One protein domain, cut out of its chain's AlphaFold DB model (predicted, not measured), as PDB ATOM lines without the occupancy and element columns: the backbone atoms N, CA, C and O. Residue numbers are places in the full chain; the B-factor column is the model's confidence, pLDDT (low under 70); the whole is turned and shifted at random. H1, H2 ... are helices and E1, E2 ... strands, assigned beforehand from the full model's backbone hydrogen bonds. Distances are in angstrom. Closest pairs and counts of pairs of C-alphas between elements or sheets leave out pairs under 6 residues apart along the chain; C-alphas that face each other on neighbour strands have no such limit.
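Overview. This is residues 4 to 13 and 33 to 78 of the 79 residues of the protein "Glyco_trans_2-like domain-containing protein" of Chromobacterium amazonense (UniProt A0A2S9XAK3). A small sheet of three parallel strands, order E1, E2, E3, has one short helix over each face, H1 on one and H2 on the other. The 56 printed residues run E1, E2, H1, E3, H2: mixed class, compact, radius of gyration of the C-alphas 10.7 A, spans 32 by 22 by 13 A.

Along the chain. E2 is residues 33 to 39, 19.5 A; E1 is 4 to 9, 15.8 A, from C-alpha 4 at (-50.644, 22.008, 3.339); E3 is 58 to 63, 16.7 A. H1 is 46 to 51; H2 is 71 to 76, ending at C-alpha 76 (-45.567, 14.271, 13.510).

Arrangement. N 7 and O 36 of E1 and E2, and N 37 and O 60 of E2 and E3, are each 2.8 A apart, within hydrogen-bond range. E2, H1, E3 form a strand-helix-strand unit, parallel neighbour strands with a helix between, its crossover right-handed. H1 is on the sheet, closest C-alphas Ala 50 and Tyr 61 of E3, 6.8 A. H2 is on the opposite face, closest C-alphas Ala 74 and Cys 38 of E2, 5.8 A. Every O i to N i+4 pair is within range in H1, but 0 of 2 in H2, with 1 of 3 O i to N i+3 pairs.

Size, cuts and confidence. Residues 14 to 32 are not printed, a C-alpha gap of 21.6 A; residues 68 to 78 have pLDDT under 70.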
ATOM      1  N   SER A   4     -51.314  23.307   3.440       95.50
ATOM      2  CA  SER A   4     -50.644  22.008   3.339       95.50
ATOM      3  C   SER A   4     -51.658  20.897   3.597       95.50
ATOM      4  O   SER A   4     -52.372  20.920   4.598       95.50
ATOM      5  N   VAL A   5     -51.755  19.944   2.670       95.94
ATOM      6  CA  VAL A   5     -52.624  18.768   2.785       95.94
ATOM      7  C   VAL A   5     -51.773  17.583   3.216       95.94
ATOM      8  O   VAL A   5     -50.961  17.089   2.438       95.94
ATOM      9  N   ILE A   6     -51.967  17.122   4.449       96.12
ATOM     10  CA  ILE A   6     -51.258  15.964   4.999       96.12
ATOM     11  C   ILE A   6     -52.123  14.716   4.799       96.12
ATOM     12  O   ILE A   6     -53.289  14.697   5.196       96.12
ATOM     13  N   ILE A   7     -51.564  13.682   4.171       95.88
ATOM     14  CA  ILE A   7     -52.234  12.409   3.880       95.88
ATOM     15  C   ILE A   7     -51.450  11.280   4.559       95.88
ATOM     16  O   ILE A   7     -50.465  10.804   3.989       95.88
ATOM     17  N   PRO A   8     -51.856  10.827   5.757       95.19
ATOM     18  CA  PRO A   8     -51.326   9.595   6.323       95.19
ATOM     19  C   PRO A   8     -51.811   8.395   5.500       95.19
ATOM     20  O   PRO A   8     -52.965   8.351   5.063       95.19
ATOM     21  N   THR A   9     -50.942   7.416   5.277       94.56
ATOM     22  CA  THR A   9     -51.268   6.220   4.499       94.56
ATOM     23  C   THR A   9     -50.507   4.993   5.003       94.56
ATOM     24  O   THR A   9     -49.423   5.113   5.567       94.56
ATOM     25  N   TYR A  10     -51.114   3.820   4.831       95.12
ATOM     26  CA  TYR A  10     -50.530   2.516   5.131       95.12
ATOM     27  C   TYR A  10     -51.271   1.444   4.327       95.12
ATOM     28  O   TYR A  10     -52.477   1.277   4.522       95.12
ATOM     29  N   ASN A  11     -50.576   0.740   3.431       95.62
ATOM     30  CA  ASN A  11     -51.119  -0.335   2.589       95.62
ATOM     31  C   ASN A  11     -52.465   0.033   1.923       95.62
ATOM     32  O   ASN A  11     -53.436  -0.730   1.972       95.62
ATOM     33  N   CYS A  12     -52.566   1.253   1.380       95.06
ATOM     34  CA  CYS A  12     -53.819   1.791   0.849       95.06
ATOM     35  C   CYS A  12     -53.624   2.587  -0.451       95.06
ATOM     36  O   CYS A  12     -54.251   3.635  -0.664       95.06
ATOM     37  N   SER A  13     -52.766   2.083  -1.340       96.81
ATOM     38  CA  SER A  13     -52.366   2.757  -2.582       96.81
ATOM     39  C   SER A  13     -53.551   3.212  -3.455       96.81
ATOM     40  O   SER A  13     -53.556   4.327  -3.987       96.81
ATOM     41  N   PHE A  33     -51.157  25.452  -2.623       95.88
ATOM     42  CA  PHE A  33     -51.106  24.305  -1.732       95.88
ATOM     43  C   PHE A  33     -49.950  23.357  -2.037       95.88
ATOM     44  O   PHE A  33     -49.436  23.312  -3.154       95.88
ATOM     45  N   ASP A  34     -49.545  22.608  -1.025       95.69
ATOM     46  CA  ASP A  34     -48.657  21.458  -1.139       95.69
ATOM     47  C   ASP A  34     -49.297  20.226  -0.497       95.69
ATOM     48  O   ASP A  34     -50.245  20.323   0.285       95.69
ATOM     49  N   VAL A  35     -48.810  19.054  -0.882       97.12
ATOM     50  CA  VAL A  35     -49.302  17.763  -0.409       97.12
ATOM     51  C   VAL A  35     -48.147  17.010   0.222       97.12
ATOM     52  O   VAL A  35     -47.075  16.896  -0.370       97.12
ATOM     53  N   ILE A  36     -48.366  16.489   1.421       97.00
ATOM     54  CA  ILE A  36     -47.390  15.703   2.166       97.00
ATOM     55  C   ILE A  36     -48.030  14.343   2.413       97.00
ATOM     56  O   ILE A  36     -49.013  14.237   3.138       97.00
ATOM     57  N   VAL A  37     -47.507  13.307   1.769       96.75
ATOM     58  CA  VAL A  37     -47.930  11.925   2.000       96.75
ATOM     59  C   VAL A  37     -47.015  11.336   3.065       96.75
ATOM     60  O   VAL A  37     -45.806  11.295   2.853       96.75
ATOM     61  N   CYS A  38     -47.582  10.900   4.185       95.81
ATOM     62  CA  CYS A  38     -46.858  10.248   5.275       95.81
ATOM     63  C   CYS A  38     -47.193   8.754   5.273       95.81
ATOM     64  O   CYS A  38     -48.299   8.369   5.646       95.81
ATOM     65  N   ASP A  39     -46.254   7.927   4.832       94.88
ATOM     66  CA  ASP A  39     -46.395   6.479   4.717       94.88
ATOM     67  C   ASP A  39     -45.769   5.761   5.923       94.88
ATOM     68  O   ASP A  39     -44.568   5.886   6.180       94.88
ATOM     69  N   ASP A  40     -46.593   5.010   6.656       92.81
ATOM     70  CA  ASP A  40     -46.220   4.263   7.867       92.81
ATOM     71  C   ASP A  40     -45.716   2.842   7.554       92.81
ATOM     72  O   ASP A  40     -46.111   1.863   8.181       92.81
ATOM     73  N   GLY A  41     -44.867   2.711   6.534       92.62
ATOM     74  CA  GLY A  41     -44.218   1.443   6.210       92.62
ATOM     75  C   GLY A  41     -45.032   0.524   5.304       92.62
ATOM     76  O   GLY A  41     -45.001  -0.694   5.477       92.62
ATOM     77  N   SER A  42     -45.745   1.088   4.324       95.06
ATOM     78  CA  SER A  42     -46.483   0.295   3.337       95.06
ATOM     79  C   SER A  42     -45.591  -0.706   2.598       95.06
ATOM     80  O   SER A  42     -44.436  -0.441   2.263       95.06
ATOM     81  N   SER A  43     -46.179  -1.866   2.314       94.25
ATOM     82  CA  SER A  43     -45.603  -2.984   1.561       94.25
ATOM     83  C   SER A  43     -46.219  -3.152   0.164       94.25
ATOM     84  O   SER A  43     -45.745  -3.972  -0.622       94.25
ATOM     85  N   ASP A  44     -47.278  -2.396  -0.136       96.06
ATOM     86  CA  ASP A  44     -47.926  -2.334  -1.445       96.06
ATOM     87  C   ASP A  44     -47.253  -1.291  -2.366       96.06
ATOM     88  O   ASP A  44     -46.127  -0.848  -2.135       96.06
ATOM     89  N   ASP A  45     -47.930  -0.899  -3.448       97.69
ATOM     90  CA  ASP A  45     -47.426   0.057  -4.440       97.69
ATOM     91  C   ASP A  45     -47.645   1.540  -4.060       97.69
ATOM     92  O   ASP A  45     -47.626   2.425  -4.921       97.69
ATOM     93  N   THR A  46     -47.850   1.845  -2.772       97.88
ATOM     94  CA  THR A  46     -48.122   3.204  -2.269       97.88
ATOM     95  C   THR A  46     -47.047   4.222  -2.672       97.88
ATOM     96  O   THR A  46     -47.381   5.322  -3.128       97.88
ATOM     97  N   ALA A  47     -45.762   3.861  -2.583       97.06
ATOM     98  CA  ALA A  47     -44.654   4.740  -2.972       97.06
ATOM     99  C   ALA A  47     -44.685   5.083  -4.473       97.06
ATOM    100  O   ALA A  47     -44.498   6.236  -4.872       97.06
ATOM    101  N   GLN A  48     -44.963   4.084  -5.313       98.06
ATOM    102  CA  GLN A  48     -45.069   4.217  -6.765       98.06
ATOM    103  C   GLN A  48     -46.261   5.099  -7.134       98.06
ATOM    104  O   GLN A  48     -46.137   5.974  -7.996       98.06
ATOM    105  N   VAL A  49     -47.394   4.916  -6.448       98.00
ATOM    106  CA  VAL A  49     -48.562   5.784  -6.599       98.00
ATOM    107  C   VAL A  49     -48.190   7.226  -6.281       98.00
ATOM    108  O   VAL A  49     -48.415   8.079  -7.132       98.00
ATOM    109  N   ALA A  50     -47.586   7.513  -5.122       97.12
ATOM    110  CA  ALA A  50     -47.210   8.879  -4.741       97.12
ATOM    111  C   ALA A  50     -46.259   9.534  -5.763       97.12
ATOM    112  O   ALA A  50     -46.493  10.670  -6.188       97.12
ATOM    113  N   ALA A  51     -45.237   8.799  -6.217       96.94
ATOM    114  CA  ALA A  51     -44.276   9.267  -7.218       96.94
ATOM    115  C   ALA A  51     -44.940   9.636  -8.558       96.94
ATOM    116  O   ALA A  51     -44.536  10.599  -9.214       96.94
ATOM    117  N   GLY A  52     -46.013   8.935  -8.938       97.50
ATOM    118  CA  GLY A  52     -46.797   9.240 -10.139       97.50
ATOM    119  C   GLY A  52     -47.447  10.633 -10.143       97.50
ATOM    120  O   GLY A  52     -47.843  11.115 -11.206       97.50
ATOM    121  N   PHE A  53     -47.538  11.310  -8.991       96.19
ATOM    122  CA  PHE A  53     -48.160  12.635  -8.867       96.19
ATOM    123  C   PHE A  53     -47.172  13.789  -8.649       96.19
ATOM    124  O   PHE A  53     -47.615  14.940  -8.650       96.19
ATOM    125  N   SER A  54     -45.858  13.547  -8.544       88.44
ATOM    126  CA  SER A  54     -44.854  14.593  -8.245       88.44
ATOM    127  C   SER A  54     -44.814  15.763  -9.245       88.44
ATOM    128  O   SER A  54     -44.329  16.837  -8.907       88.44
ATOM    129  N   GLY A  55     -45.346  15.598 -10.463       88.56
ATOM    130  CA  GLY A  55     -45.471  16.673 -11.461       88.56
ATOM    131  C   GLY A  55     -46.797  17.449 -11.437       88.56
ATOM    132  O   GLY A  55     -46.959  18.408 -12.187       88.56
ATOM    133  N   SER A  56     -47.773  17.039 -10.621       89.31
ATOM    134  CA  SER A  56     -49.127  17.620 -10.632       89.31
ATOM    135  C   SER A  56     -49.278  18.847  -9.731       89.31
ATOM    136  O   SER A  56     -50.076  19.736 -10.024       89.31
ATOM    137  N   PHE A  57     -48.545  18.869  -8.625       92.44
ATOM    138  CA  PHE A  57     -48.483  19.919  -7.607       92.44
ATOM    139  C   PHE A  57     -47.254  19.641  -6.732       92.44
ATOM    140  O   PHE A  57     -46.606  18.607  -6.888       92.44
ATOM    141  N   ALA A  58     -46.918  20.553  -5.818       95.00
ATOM    142  CA  ALA A  58     -45.836  20.318  -4.870       95.00
ATOM    143  C   ALA A  58     -46.208  19.142  -3.950       95.00
ATOM    144  O   ALA A  58     -47.019  19.306  -3.045       95.00
ATOM    145  N   LEU A  59     -45.650  17.959  -4.214       96.75
ATOM    146  CA  LEU A  59     -45.860  16.751  -3.422       96.75
ATOM    147  C   LEU A  59     -44.548  16.332  -2.761       96.75
ATOM    148  O   LEU A  59     -43.522  16.199  -3.429       96.75
ATOM    149  N   ARG A  60     -44.604  16.081  -1.455       96.56
ATOM    150  CA  ARG A  60     -43.559  15.412  -0.679       96.56
ATOM    151  C   ARG A  60     -44.081  14.057  -0.221       96.56
ATOM    152  O   ARG A  60     -45.233  13.945   0.184       96.56
ATOM    153  N   TYR A  61     -43.230  13.045  -0.291       96.56
ATOM    154  CA  TYR A  61     -43.513  11.710   0.219       96.56
ATOM    155  C   TYR A  61     -42.515  11.415   1.336       96.56
ATOM    156  O   TYR A  61     -41.303  11.473   1.121       96.56
ATOM    157  N   LEU A  62     -43.037  11.181   2.533       95.12
ATOM    158  CA  LEU A  62     -42.295  10.860   3.741       95.12
ATOM    159  C   LEU A  62     -42.624   9.417   4.093       95.12
ATOM    160  O   LEU A  62     -43.793   9.075   4.232       95.12
ATOM    161  N   TRP A  63     -41.601   8.585   4.226       94.06
ATOM    162  CA  TRP A  63     -41.758   7.179   4.574       94.06
ATOM    163  C   TRP A  63     -41.010   6.888   5.866       94.06
ATOM    164  O   TRP A  63     -39.881   7.352   6.052       94.06
ATOM    165  N   GLN A  64     -41.625   6.094   6.733       86.38
ATOM    166  CA  GLN A  64     -40.970   5.490   7.886       86.38
ATOM    167  C   GLN A  64     -41.182   3.976   7.873       86.38
ATOM    168  O   GLN A  64     -42.136   3.481   7.286       86.38
ATOM    169  N   ALA A  65     -40.282   3.233   8.516       83.94
ATOM    170  CA  ALA A  65     -40.436   1.789   8.644       83.94
ATOM    171  C   ALA A  65     -41.667   1.437   9.495       83.94
ATOM    172  O   ALA A  65     -41.916   2.095  10.506       83.94
ATOM    173  N   ASP A  66     -42.371   0.362   9.124       77.50
ATOM    174  CA  ASP A  66     -43.461  -0.202   9.926       77.50
ATOM    175  C   ASP A  66     -42.877  -0.766  11.230       77.50
ATOM    176  O   ASP A  66     -42.166  -1.775  11.247       77.50
ATOM    177  N   LEU A  67     -43.136  -0.066  12.333       73.19
ATOM    178  CA  LEU A  67     -42.727  -0.452  13.684       73.19
ATOM    179  C   LEU A  67     -43.949  -0.831  14.545       73.19
ATOM    180  O   LEU A  67     -43.906  -0.705  15.776       73.19
ATOM    181  N   GLY A  68     -45.037  -1.284  13.907       66.00
ATOM    182  CA  GLY A  68     -46.345  -1.530  14.517       66.00
ATOM    183  C   GLY A  68     -47.248  -0.290  14.522       66.00
ATOM    184  O   GLY A  68     -46.811   0.811  14.207       66.00
ATOM    185  N   PHE A  69     -48.521  -0.450  14.922       56.38
ATOM    186  CA  PHE A  69     -49.560   0.593  14.828       56.38
ATOM    187  C   PHE A  69     -49.189   1.882  15.590       56.38
ATOM    188  O   PHE A  69     -49.404   1.995  16.801       56.38
ATOM    189  N   ARG A  70     -48.640   2.874  14.875       60.12
ATOM    190  CA  ARG A  70     -48.205   4.174  15.410       60.12
ATOM    191  C   ARG A  70     -48.667   5.332  14.523       60.12
ATOM    192  O   ARG A  70     -47.897   6.243  14.228       60.12
ATOM    193  N   ALA A  71     -49.964   5.372  14.217       55.03
ATOM    194  CA  ALA A  71     -50.600   6.450  13.448       55.03
ATOM    195  C   ALA A  71     -50.230   7.877  13.928       55.03
ATOM    196  O   ALA A  71     -50.120   8.796  13.123       55.03
ATOM    197  N   ALA A  72     -49.976   8.069  15.230       55.97
ATOM    198  CA  ALA A  72     -49.546   9.353  15.792       55.97
ATOM    199  C   ALA A  72     -48.104   9.764  15.421       55.97
ATOM    200  O   ALA A  72     -47.803  10.950  15.384       55.97
ATOM    201  N   THR A  73     -47.200   8.816  15.145       55.72
ATOM    202  CA  THR A  73     -45.803   9.127  14.772       55.72
ATOM    203  C   THR A  73     -45.704   9.570  13.313       55.72
ATOM    204  O   THR A  73     -45.016  10.545  13.029       55.72
ATOM    205  N   ALA A  74     -46.460   8.935  12.411       50.94
ATOM    206  CA  ALA A  74     -46.503   9.308  10.995       50.94
ATOM    207  C   ALA A  74     -47.041  10.738  10.763       50.94
ATOM    208  O   ALA A  74     -46.610  11.421   9.836       50.94
ATOM    209  N   LEU A  75     -47.946  11.222  11.623       52.16
ATOM    210  CA  LEU A  75     -48.459  12.597  11.566       52.16
ATOM    211  C   LEU A  75     -47.404  13.638  11.978       52.16
ATOM    212  O   LEU A  75     -47.288  14.667  11.321       52.16
ATOM    213  N   ASN A  76     -46.589  13.346  12.998       57.09
ATOM    214  CA  ASN A  76     -45.567  14.271  13.510       57.09
ATOM    215  C   ASN A  76     -44.399  14.517  12.537       57.09
ATOM    216  O   ASN A  76     -43.625  15.446  12.740       57.09
ATOM    217  N   LEU A  77     -44.246  13.697  11.492       56.75
ATOM    218  CA  LEU A  77     -43.264  13.911  10.421       56.75
ATOM    219  C   LEU A  77     -43.698  14.969   9.397       56.75
ATOM    220  O   LEU A  77     -42.859  15.460   8.644       56.75
ATOM    221  N   GLY A  78     -44.997  15.273   9.329       52.38
ATOM    222  CA  GLY A  78     -45.559  16.224   8.369       52.38
ATOM    223  C   GLY A  78     -45.578  17.681   8.841       52.38
ATOM    224  O   GLY A  78     -45.912  18.544   8.028       52.38
TER     225      GLY A  78